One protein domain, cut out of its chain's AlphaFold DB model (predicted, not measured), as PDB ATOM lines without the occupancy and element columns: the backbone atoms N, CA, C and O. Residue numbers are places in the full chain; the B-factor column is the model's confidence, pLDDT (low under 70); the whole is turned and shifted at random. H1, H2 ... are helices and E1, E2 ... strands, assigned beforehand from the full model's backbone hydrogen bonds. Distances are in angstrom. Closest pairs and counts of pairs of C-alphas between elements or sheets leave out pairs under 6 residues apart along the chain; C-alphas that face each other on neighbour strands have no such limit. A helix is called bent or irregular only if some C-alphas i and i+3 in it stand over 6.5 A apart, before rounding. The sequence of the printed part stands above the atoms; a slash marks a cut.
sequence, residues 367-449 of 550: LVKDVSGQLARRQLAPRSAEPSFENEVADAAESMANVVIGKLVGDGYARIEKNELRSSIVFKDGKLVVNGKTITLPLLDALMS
ATOM      1  N   LEU A 367       9.916  33.206 109.523       92.12
ATOM      2  CA  LEU A 367       9.498  32.537 108.293       92.12
ATOM      3  C   LEU A 367      10.701  32.071 107.462       92.12
ATOM      4  O   LEU A 367      10.676  30.972 106.918       92.12
ATOM      5  N   VAL A 368      11.773  32.870 107.400       91.38
ATOM      6  CA  VAL A 368      13.029  32.465 106.737       91.38
ATOM      7  C   VAL A 368      13.598  31.206 107.391       91.38
ATOM      8  O   VAL A 368      14.009  30.282 106.688       91.38
ATOM      9  N   LYS A 369      13.573  31.143 108.727       90.44
ATOM     10  CA  LYS A 369      14.001  29.966 109.491       90.44
ATOM     11  C   LYS A 369      13.103  28.755 109.231       90.44
ATOM     12  O   LYS A 369      13.632  27.684 108.965       90.44
ATOM     13  N   ASP A 370      11.777  28.917 109.227       88.25
ATOM     14  CA  ASP A 370      10.848  27.800 108.977       88.25
ATOM     15  C   ASP A 370      11.011  27.220 107.562       88.25
ATOM     16  O   ASP A 370      11.109  26.006 107.395       88.25
ATOM     17  N   VAL A 371      11.134  28.078 106.540       87.50
ATOM     18  CA  VAL A 371      11.402  27.641 105.156       87.50
ATOM     19  C   VAL A 371      12.757  26.937 105.053       87.50
ATOM     20  O   VAL A 371      12.862  25.902 104.392       87.50
ATOM     21  N   SER A 372      13.784  27.456 105.733       88.00
ATOM     22  CA  SER A 372      15.103  26.813 105.789       88.00
ATOM     23  C   SER A 372      15.030  25.446 106.472       88.00
ATOM     24  O   SER A 372      15.624  24.497 105.975       88.00
ATOM     25  N   GLY A 373      14.229  25.307 107.533       89.06
ATOM     26  CA  GLY A 373      13.969  24.036 108.212       89.06
ATOM     27  C   GLY A 373      13.282  23.006 107.329       89.06
ATOM     28  O   GLY A 373      13.697  21.850 107.291       89.06
ATOM     29  N   GLN A 374      12.285  23.422 106.547       85.00
ATOM     30  CA  GLN A 374      11.636  22.537 105.576       85.00
ATOM     31  C   GLN A 374      12.607  22.065 104.488       85.00
ATOM     32  O   GLN A 374      12.577  20.899 104.088       85.00
ATOM     33  N   LEU A 375      13.485  22.950 104.012       83.25
ATOM     34  CA  LEU A 375      14.486  22.596 103.010       83.25
ATOM     35  C   LEU A 375      15.574  21.675 103.589       83.25
ATOM     36  O   LEU A 375      15.885  20.659 102.969       83.25
ATOM     37  N   ALA A 376      16.075  21.970 104.791       89.00
ATOM     38  CA  ALA A 376      17.036  21.138 105.515       89.00
ATOM     39  C   ALA A 376      16.478  19.731 105.776       89.00
ATOM     40  O   ALA A 376      17.122  18.735 105.452       89.00
ATOM     41  N   ARG A 377      15.234  19.637 106.259       88.62
ATOM     42  CA  ARG A 377      14.542  18.360 106.480       88.62
ATOM     43  C   ARG A 377      14.415  17.544 105.196       88.62
ATOM     44  O   ARG A 377      14.625  16.338 105.224       88.62
ATOM     45  N   ARG A 378      14.110  18.184 104.062       88.81
ATOM     46  CA  ARG A 378      14.073  17.508 102.751       88.81
ATOM     47  C   ARG A 378      15.452  17.030 102.303       88.81
ATOM     48  O   ARG A 378      15.551  15.941 101.751       88.81
ATOM     49  N   GLN A 379      16.499  17.816 102.539       85.00
ATOM     50  CA  GLN A 379      17.872  17.454 102.183       85.00
ATOM     51  C   GLN A 379      18.396  16.282 103.024       85.00
ATOM     52  O   GLN A 379      19.101  15.419 102.507       85.00
ATOM     53  N   LEU A 380      18.019  16.234 104.301       89.44
ATOM     54  CA  LEU A 380      18.428  15.195 105.243       89.44
ATOM     55  C   LEU A 380      17.454  14.010 105.299       89.44
ATOM     56  O   LEU A 380      17.742  13.042 105.994       89.44
ATOM     57  N   ALA A 381      16.334  14.042 104.567       88.25
ATOM     58  CA  ALA A 381      15.283  13.019 104.608       88.25
ATOM     59  C   ALA A 381      15.783  11.559 104.519       88.25
ATOM     60  O   ALA A 381      15.233  10.727 105.237       88.25
ATOM     61  N   PRO A 382      16.833  11.208 103.742       90.19
ATOM     62  CA  PRO A 382      17.382   9.846 103.739       90.19
ATOM     63  C   PRO A 382      17.913   9.355 105.098       90.19
ATOM     64  O   PRO A 382      18.056   8.152 105.294       90.19
ATOM     65  N   ARG A 383      18.209  10.270 106.028       86.19
ATOM     66  CA  ARG A 383      18.743  10.012 107.375       86.19
ATOM     67  C   ARG A 383      17.686  10.193 108.471       86.19
ATOM     68  O   ARG A 383      18.023  10.286 109.646       86.19
ATOM     69  N   SER A 384      16.396  10.217 108.119       84.44
ATOM     70  CA  SER A 384      15.300  10.506 109.061       84.44
ATOM     71  C   SER A 384      15.136   9.501 110.205       84.44
ATOM     72  O   SER A 384      14.420   9.786 111.158       84.44
ATOM     73  N   ALA A 385      15.745   8.317 110.102       87.06
ATOM     74  CA  ALA A 385      15.710   7.286 111.140       87.06
ATOM     75  C   ALA A 385      16.795   7.465 112.220       87.06
ATOM     76  O   ALA A 385      16.774   6.755 113.225       87.06
ATOM     77  N   GLU A 386      17.756   8.373 112.024       88.25
ATOM     78  CA  GLU A 386      18.837   8.601 112.983       88.25
ATOM     79  C   GLU A 386      18.340   9.412 114.199       88.25
ATOM     80  O   GLU A 386      17.634  10.405 114.021       88.25
ATOM     81  N   PRO A 387      18.728   9.067 115.445       88.12
ATOM     82  CA  PRO A 387      18.314   9.817 116.638       88.12
ATOM     83  C   PRO A 387      18.735  11.294 116.634       88.12
ATOM     84  O   PRO A 387      18.096  12.120 117.279       88.12
ATOM     85  N   SER A 388      19.811  11.633 115.915       90.56
ATOM     86  CA  SER A 388      20.316  13.001 115.752       90.56
ATOM     87  C   SER A 388      19.562  13.813 114.697       90.56
ATOM     88  O   SER A 388      19.809  15.013 114.599       90.56
ATOM     89  N   PHE A 389      18.645  13.208 113.931       89.75
ATOM     90  CA  PHE A 389      18.029  13.826 112.755       89.75
ATOM     91  C   PHE A 389      17.420  15.201 113.038       89.75
ATOM     92  O   PHE A 389      17.690  16.151 112.311       89.75
ATOM     93  N   GLU A 390      16.634  15.336 114.106       89.88
ATOM     94  CA  GLU A 390      15.983  16.611 114.431       89.88
ATOM     95  C   GLU A 390      16.988  17.708 114.810       89.88
ATOM     96  O   GLU A 390      16.813  18.862 114.418       89.88
ATOM     97  N   ASN A 391      18.073  17.348 115.502       91.44
ATOM     98  CA  ASN A 391      19.141  18.289 115.840       91.44
ATOM     99  C   ASN A 391      19.934  18.685 114.584       91.44
ATOM    100  O   ASN A 391      20.153  19.868 114.348       91.44
ATOM    101  N   GLU A 392      20.277  17.720 113.722       90.12
ATOM    102  CA  GLU A 392      20.961  17.985 112.449       90.12
ATOM    103  C   GLU A 392      20.113  18.861 111.512       90.12
ATOM    104  O   GLU A 392      20.639  19.755 110.847       90.12
ATOM    105  N   VAL A 393      18.790  18.651 111.474       89.75
ATOM    106  CA  VAL A 393      17.854  19.505 110.728       89.75
ATOM    107  C   VAL A 393      17.838  20.918 111.296       89.75
ATOM    108  O   VAL A 393      17.867  21.866 110.510       89.75
ATOM    109  N   ALA A 394      17.797  21.081 112.619       91.38
ATOM    110  CA  ALA A 394      17.808  22.394 113.257       91.38
ATOM    111  C   ALA A 394      19.106  23.165 112.960       91.38
ATOM    112  O   ALA A 394      19.038  24.314 112.513       91.38
ATOM    113  N   ASP A 395      20.265  22.519 113.104       92.12
ATOM    114  CA  ASP A 395      21.577  23.120 112.834       92.12
ATOM    115  C   ASP A 395      21.732  23.501 111.352       92.12
ATOM    116  O   ASP A 395      22.172  24.606 111.010       92.12
ATOM    117  N   ALA A 396      21.315  22.611 110.443       90.06
ATOM    118  CA  ALA A 396      21.317  22.885 109.010       90.06
ATOM    119  C   ALA A 396      20.370  24.043 108.657       90.06
ATOM    120  O   ALA A 396      20.748  24.940 107.902       90.06
ATOM    121  N   ALA A 397      19.164  24.070 109.233       90.12
ATOM    122  CA  ALA A 397      18.194  25.141 109.028       90.12
ATOM    123  C   ALA A 397      18.733  26.501 109.482       90.12
ATOM    124  O   ALA A 397      18.575  27.496 108.770       90.12
ATOM    125  N   GLU A 398      19.377  26.544 110.651       92.50
ATOM    126  CA  GLU A 398      19.986  27.754 111.189       92.50
ATOM    127  C   GLU A 398      21.133  28.242 110.302       92.50
ATOM    128  O   GLU A 398      21.154  29.414 109.919       92.50
ATOM    129  N   SER A 399      22.038  27.347 109.899       91.25
ATOM    130  CA  SER A 399      23.136  27.673 108.985       91.25
ATOM    131  C   SER A 399      22.621  28.234 107.654       91.25
ATOM    132  O   SER A 399      23.037  29.310 107.217       91.25
ATOM    133  N   MET A 400      21.637  27.571 107.039       89.44
ATOM    134  CA  MET A 400      21.024  28.013 105.785       89.44
ATOM    135  C   MET A 400      20.350  29.380 105.921       89.44
ATOM    136  O   MET A 400      20.572  30.265 105.087       89.44
ATOM    137  N   ALA A 401      19.567  29.582 106.984       91.56
ATOM    138  CA  ALA A 401      18.929  30.862 107.254       91.56
ATOM    139  C   ALA A 401      19.976  31.969 107.444       91.56
ATOM    140  O   ALA A 401      19.847  33.038 106.844       91.56
ATOM    141  N   ASN A 402      21.038  31.707 108.211       91.94
ATOM    142  CA  ASN A 402      22.114  32.661 108.471       91.94
ATOM    143  C   ASN A 402      22.894  33.021 107.202       91.94
ATOM    144  O   ASN A 402      23.215  34.190 107.010       91.94
ATOM    145  N   VAL A 403      23.140  32.069 106.297       90.81
ATOM    146  CA  VAL A 403      23.766  32.346 104.993       90.81
ATOM    147  C   VAL A 403      22.873  33.246 104.137       90.81
ATOM    148  O   VAL A 403      23.351  34.231 103.574       90.81
ATOM    149  N   VAL A 404      21.572  32.950 104.050       88.44
ATOM    150  CA  VAL A 404      20.624  33.757 103.263       88.44
ATOM    151  C   VAL A 404      20.495  35.165 103.843       88.44
ATOM    152  O   VAL A 404      20.632  36.146 103.111       88.44
ATOM    153  N   ILE A 405      20.275  35.278 105.155       93.25
ATOM    154  CA  ILE A 405      20.173  36.561 105.861       93.25
ATOM    155  C   ILE A 405      21.483  37.336 105.724       93.25
ATOM    156  O   ILE A 405      21.463  38.500 105.328       93.25
ATOM    157  N   GLY A 406      22.614  36.690 105.999       90.06
ATOM    158  CA  GLY A 406      23.945  37.282 105.938       90.06
ATOM    159  C   GLY A 406      24.279  37.810 104.550       90.06
ATOM    160  O   GLY A 406      24.762  38.930 104.437       90.06
ATOM    161  N   LYS A 407      23.937  37.073 103.488       89.38
ATOM    162  CA  LYS A 407      24.128  37.534 102.107       89.38
ATOM    163  C   LYS A 407      23.222  38.716 101.769       89.38
ATOM    164  O   LYS A 407      23.693  39.722 101.253       89.38
ATOM    165  N   LEU A 408      21.928  38.629 102.079       90.94
ATOM    166  CA  LEU A 408      20.983  39.706 101.776       90.94
ATOM    167  C   LEU A 408      21.317  40.996 102.532       90.94
ATOM    168  O   LEU A 408      21.216  42.077 101.958       90.94
ATOM    169  N   VAL A 409      21.715  40.892 103.798       93.56
ATOM    170  CA  VAL A 409      22.072  42.047 104.629       93.56
ATOM    171  C   VAL A 409      23.476  42.554 104.296       93.56
ATOM    172  O   VAL A 409      23.647  43.750 104.078       93.56
ATOM    173  N   GLY A 410      24.461  41.660 104.194       88.88
ATOM    174  CA  GLY A 410      25.856  41.993 103.898       88.88
ATOM    175  C   GLY A 410      26.039  42.648 102.530       88.88
ATOM    176  O   GLY A 410      26.761  43.636 102.413       88.88
ATOM    177  N   ASP A 411      25.309  42.185 101.511       86.81
ATOM    178  CA  ASP A 411      25.343  42.790 100.175       86.81
ATOM    179  C   ASP A 411      24.480  44.068 100.069       86.81
ATOM    180  O   ASP A 411      24.524  44.763  99.044       86.81
ATOM    181  N   GLY A 412      23.709  44.401 101.114       88.06
ATOM    182  CA  GLY A 412      22.835  45.576 101.194       88.06
ATOM    183  C   GLY A 412      21.452  45.413 100.547       88.06
ATOM    184  O   GLY A 412      20.717  46.392 100.411       88.06
ATOM    185  N   TYR A 413      21.054  44.202 100.149       90.06
ATOM    186  CA  TYR A 413      19.755  43.922  99.515       90.06
ATOM    187  C   TYR A 413      18.570  43.897 100.487       90.06
ATOM    188  O   TYR A 413      17.420  44.098 100.080       90.06
ATOM    189  N   ALA A 414      18.835  43.709 101.775       94.44
ATOM    190  CA  ALA A 414      17.856  43.816 102.845       94.44
ATOM    191  C   ALA A 414      18.469  44.471 104.087       94.44
ATOM    192  O   ALA A 414      19.682  44.508 104.265       94.44
ATOM    193  N   ARG A 415      17.607  44.952 104.978       95.50
ATOM    194  CA  ARG A 415      17.962  45.376 106.335       95.50
ATOM    195  C   ARG A 415      17.093  44.642 107.341       95.50
ATOM    196  O   ARG A 415      15.936  44.347 107.042       95.50
ATOM    197  N   ILE A 416      17.634  44.369 108.523       96.00
ATOM    198  CA  ILE A 416      16.851  43.811 109.626       96.00
ATOM    199  C   ILE A 416      16.251  44.969 110.421       96.00
ATOM    200  O   ILE A 416      16.971  45.811 110.947       96.00
ATOM    201  N   GLU A 417      14.929  45.002 110.529       95.00
ATOM    202  CA  GLU A 417      14.199  45.937 111.384       95.00
ATOM    203  C   GLU A 417      13.100  45.180 112.123       95.00
ATOM    204  O   GLU A 417      12.274  44.527 111.493       95.00
ATOM    205  N   LYS A 418      13.050  45.289 113.457       92.00
ATOM    206  CA  LYS A 418      11.991  44.674 114.284       92.00
ATOM    207  C   LYS A 418      11.765  43.180 113.975       92.00
ATOM    208  O   LYS A 418      10.627  42.744 113.844       92.00
ATOM    209  N   ASN A 419      12.849  42.406 113.862       92.94
ATOM    210  CA  ASN A 419      12.824  40.969 113.541       92.94
ATOM    211  C   ASN A 419      12.254  40.624 112.141       92.94
ATOM    212  O   ASN A 419      11.835  39.493 111.884       92.94
ATOM    213  N   GLU A 420      12.257  41.589 111.216       95.56
ATOM    214  CA  GLU A 420      11.870  41.423 109.813       95.56
ATOM    215  C   GLU A 420      13.034  41.804 108.892       95.56
ATOM    216  O   GLU A 420      13.709  42.809 109.119       95.56
ATOM    217  N   LEU A 421      13.218  41.064 107.800       96.12
ATOM    218  CA  LEU A 421      13.935  41.548 106.629       96.12
ATOM    219  C   LEU A 421      13.048  42.528 105.873       96.12
ATOM    220  O   LEU A 421      11.904  42.224 105.521       96.12
ATOM    221  N   ARG A 422      13.602  43.701 105.589       97.50
ATOM    222  CA  ARG A 422      12.950  44.737 104.797       97.50
ATOM    223  C   ARG A 422      13.791  45.097 103.595       97.50
ATOM    224  O   ARG A 422      15.004  45.265 103.713       97.50
ATOM    225  N   SER A 423      13.130  45.252 102.458       96.94
ATOM    226  CA  SER A 423      13.757  45.686 101.215       96.94
ATOM    227  C   SER A 423      12.891  46.733 100.525       96.94
ATOM    228  O   SER A 423      11.668  46.591 100.469       96.94
ATOM    229  N   SER A 424      13.530  47.789 100.028       97.62
ATOM    230  CA  SER A 424      12.934  48.818  99.182       97.62
ATOM    231  C   SER A 424      13.584  48.747  97.810       97.62
ATOM    232  O   SER A 424      14.799  48.903  97.682       97.62
ATOM    233  N   ILE A 425      12.774  48.499  96.791       97.00
ATOM    234  CA  ILE A 425      13.198  48.340  95.407       97.00
ATOM    235  C   ILE A 425      12.603  49.498  94.619       97.00
ATOM    236  O   ILE A 425      11.395  49.721  94.645       97.00
ATOM    237  N   VAL A 426      13.441  50.239  93.906       97.25
ATOM    238  CA  VAL A 426      13.027  51.344  93.043       97.25
ATOM    239  C   VAL A 426      13.612  51.118  91.662       97.25
ATOM    240  O   VAL A 426      14.822  50.974  91.510       97.25
ATOM    241  N   PHE A 427      12.755  51.117  90.650       95.81
ATOM    242  CA  PHE A 427      13.164  51.164  89.257       95.81
ATOM    243  C   PHE A 427      12.762  52.511  88.671       95.81
ATOM    244  O   PHE A 427      11.584  52.873  88.686       95.81
ATOM    245  N   LYS A 428      13.733  53.275  88.183       94.75
ATOM    246  CA  LYS A 428      13.486  54.595  87.603       94.75
ATOM    247  C   LYS A 428      14.603  54.953  86.634       94.75
ATOM    248  O   LYS A 428      15.770  54.701  86.921       94.75
ATOM    249  N   ASP A 429      14.245  55.551  85.501       89.06
ATOM    250  CA  ASP A 429      15.194  56.037  84.490       89.06
ATOM    251  C   ASP A 429      16.144  54.926  83.988       89.06
ATOM    252  O   ASP A 429      17.321  55.157  83.711       89.06
ATOM    253  N   GLY A 430      15.640  53.685  83.908       88.38
ATOM    254  CA  GLY A 430      16.416  52.505  83.509       88.38
ATOM    255  C   GLY A 430      17.355  51.944  84.584       88.38
ATOM    256  O   GLY A 430      18.118  51.028  84.292       88.38
ATOM    257  N   LYS A 431      17.329  52.481  85.809       90.94
ATOM    258  CA  LYS A 431      18.184  52.053  86.922       90.94
ATOM    259  C   LYS A 431      17.370  51.302  87.963       90.94
ATOM    260  O   LYS A 431      16.320  51.783  88.388       90.94
ATOM    261  N   LEU A 432      17.894  50.162  88.405       93.12
ATOM    262  CA  LEU A 432      17.381  49.423  89.551       93.12
ATOM    263  C   LEU A 432      18.179  49.807  90.797       93.12
ATOM    264  O   LEU A 432      19.404  49.719  90.812       93.12
ATOM    265  N   VAL A 433      17.481  50.219  91.845       94.94
ATOM    266  CA  VAL A 433      18.056  50.581  93.137       94.94
ATOM    267  C   VAL A 433      17.396  49.731  94.213       94.94
ATOM    268  O   VAL A 433      16.173  49.724  94.329       94.94
ATOM    269  N   VAL A 434      18.197  49.036  95.015       95.62
ATOM    270  CA  VAL A 434      17.738  48.239  96.159       95.62
ATOM    271  C   VAL A 434      18.349  48.830  97.423       95.62
ATOM    272  O   VAL A 434      19.566  48.934  97.528       95.62
ATOM    273  N   ASN A 435      17.510  49.282  98.356       94.00
ATOM    274  CA  ASN A 435      17.911  49.978  99.589       94.00
ATOM    275  C   ASN A 435      18.932  51.114  99.366       94.00
ATOM    276  O   ASN A 435      19.868  51.286 100.139       94.00
ATOM    277  N   GLY A 436      18.775  51.880  98.283       90.94
ATOM    278  CA  GLY A 436      19.693  52.967  97.916       90.94
ATOM    279  C   GLY A 436      20.932  52.530  97.120       90.94
ATOM    280  O   GLY A 436      21.593  53.381  96.528       90.94
ATOM    281  N   LYS A 437      21.218  51.226  97.013       91.12
ATOM    282  CA  LYS A 437      22.328  50.685  96.217       91.12
ATOM    283  C   LYS A 437      21.889  50.428  94.778       91.12
ATOM    284  O   LYS A 437      20.912  49.721  94.538       91.12
ATOM    285  N   THR A 438      22.611  50.989  93.811       89.88
ATOM    286  CA  THR A 438      22.339  50.746  92.384       89.88
ATOM    287  C   THR A 438      22.817  49.354  91.994       89.88
ATOM    288  O   THR A 438      23.968  49.002  92.248       89.88
ATOM    289  N   ILE A 439      21.933  48.578  91.373       85.56
ATOM    290  CA  ILE A 439      22.207  47.231  90.879       85.56
ATOM    291  C   ILE A 439      22.375  47.317  89.368       85.56
ATOM    292  O   ILE A 439      21.486  47.811  88.669       85.56
ATOM    293  N   THR A 440      23.517  46.857  88.864       75.75
ATOM    294  CA  THR A 440      23.703  46.681  87.425       75.75
ATOM    295  C   THR A 440      22.822  45.530  86.960       75.75
ATOM    296  O   THR A 440      22.685  44.514  87.640       75.75
ATOM    297  N   LEU A 441      22.183  45.702  85.809       71.31
ATOM    298  CA  LEU A 441      21.371  44.670  85.182       71.31
ATOM    299  C   LEU A 441      22.139  44.217  83.937       71.31
ATOM    300  O   LEU A 441      21.951  44.824  82.887       71.31
ATOM    301  N   PRO A 442      22.988  43.170  84.011       63.38
ATOM    302  CA  PRO A 442      23.902  42.815  82.921       63.38
ATOM    303  C   PRO A 442      23.182  42.535  81.599       63.38
ATOM    304  O   PRO A 442      23.672  42.883  80.530       63.38
ATOM    305  N   LEU A 443      21.980  41.951  81.669       58.75
ATOM    306  CA  LEU A 443      21.123  41.744  80.501       58.75
ATOM    307  C   LEU A 443      20.654  43.073  79.896       58.75
ATOM    308  O   LEU A 443      20.583  43.204  78.678       58.75
ATOM    309  N   LEU A 444      20.349  44.064  80.733       59.69
ATOM    310  CA  LEU A 444      19.979  45.396  80.277       59.69
ATOM    311  C   LEU A 444      21.176  46.114  79.658       59.69
ATOM    312  O   LEU A 444      21.029  46.723  78.606       59.69
ATOM    313  N   ASP A 445      22.358  45.973  80.252       59.94
ATOM    314  CA  ASP A 445      23.601  46.524  79.713       59.94
ATOM    315  C   ASP A 445      23.949  45.892  78.355       59.94
ATOM    316  O   ASP A 445      24.309  46.602  77.414       59.94
ATOM    317  N   ALA A 446      23.758  44.576  78.207       58.34
ATOM    318  CA  ALA A 446      23.921  43.862  76.943       58.34
ATOM    319  C   ALA A 446      22.890  44.300  75.887       58.34
ATOM    320  O   ALA A 446      23.264  44.608  74.758       58.34
ATOM    321  N   LEU A 447      21.606  44.411  76.254       54.91
ATOM    322  CA  LEU A 447      20.539  44.881  75.357       54.91
ATOM    323  C   LEU A 447      20.698  46.359  74.961       54.91
ATOM    324  O   LEU A 447      20.309  46.747  73.862       54.91
ATOM    325  N   MET A 448      21.271  47.190  75.835       57.28
ATOM    326  CA  MET A 448      21.573  48.600  75.559       57.28
ATOM    327  C   MET A 448      22.862  48.800  74.753       57.28
ATOM    328  O   MET A 448      23.113  49.912  74.296       57.28
ATOM    329  N   SER A 449      23.672  47.752  74.576       55.91
ATOM    330  CA  SER A 449      24.959  47.816  73.872       55.91
ATOM    331  C   SER A 449      24.868  47.603  72.355       55.91
ATOM    332  O   SER A 449      25.907  47.646  71.703       55.91
TER     333      SER A 449
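Overview. This is residues 367 to 449 of the 550 residues of the protein "TonB family C-terminal domain-containing protein" of Rugamonas rubra (UniProt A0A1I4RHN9). A two-helix hairpin, H1 and H2, makes one end of a long flat shape, and a small curled sheet of four strands in a meander follows it, with the short helix H3 at the far end. The two helices cross at a steep angle, and the last residues of H2 only graze the sheet, at E1 and E2. The printed part has 83 residues with three named helices and four named strands, in the order H1 H2 E1 E2 E3 E4 H3; the sheet's order is E1 E2 E3 E4, antiparallel throughout, and the class is mixed, helices and strands. The whole is only just extended, close to loose, with a radius of gyration of the C-alphas of 18.0 A and spans of 56 by 33 by 16 A.

Along the chain. H1, residues 367 to 383, begins with C-alpha 367 at (9.498, 32.537, 108.293) and is 24.4 A long. It has a kink of 31 degrees near residue 377 and is irregular, with C-alphas 379 and 382 7.8 A apart. H2, residues 389 to 410, is the longest helix at 30.5 A and ends with C-alpha 410 at (25.856, 41.993, 103.898). E1 is residues 415 to 417, 6.3 A; E2 is residues 420 to 428, 25.9 A; E3 is residues 431 to 434, 10.0 A; E4 is residues 437 to 439, 6.4 A. H3, residues 442 to 448, is 9.6 A long and ends with C-alpha 448 at (21.573, 48.600, 75.559).

Arrangement. H1 and H2 form a helical hairpin and touch, closest at the C-alphas of Gly 373 and Ala 397, 4.4 A apart. They run opposite ways at a steep tilt of 43 degrees. Every O i to N i+4 pair is within hydrogen-bond range in H2 and H3, and 11 of 13 are in H1. H2 only grazes the sheet, with its residues 405 to 409; its closest C-alphas to E1 are those of Val 409 and Arg 415, 5.6 A apart. E1 and E2 form a hairpin, with N 415 and O 422 at 2.9 A. The pairing of E2 is staggered: residues 420 to 422 pair with E1 and 425 to 428 with E3. In the hairpin of E2 and E3, N 426 and O 433 are 2.8 A apart. In the hairpin of E3 and E4, N 434 and O 437 are 2.8 A apart. H1 and H3 are not on the sheet, and H3 is apart from H1 and H2.

Size, cuts and confidence. The two C-alphas farthest apart, those of Pro 387 and Ser 449, are 57.6 A apart. The printed part has no cut, and its six links between named elements are tight. The mean pLDDT of the printed part is 87.4; residues 442 to 449 are under 70.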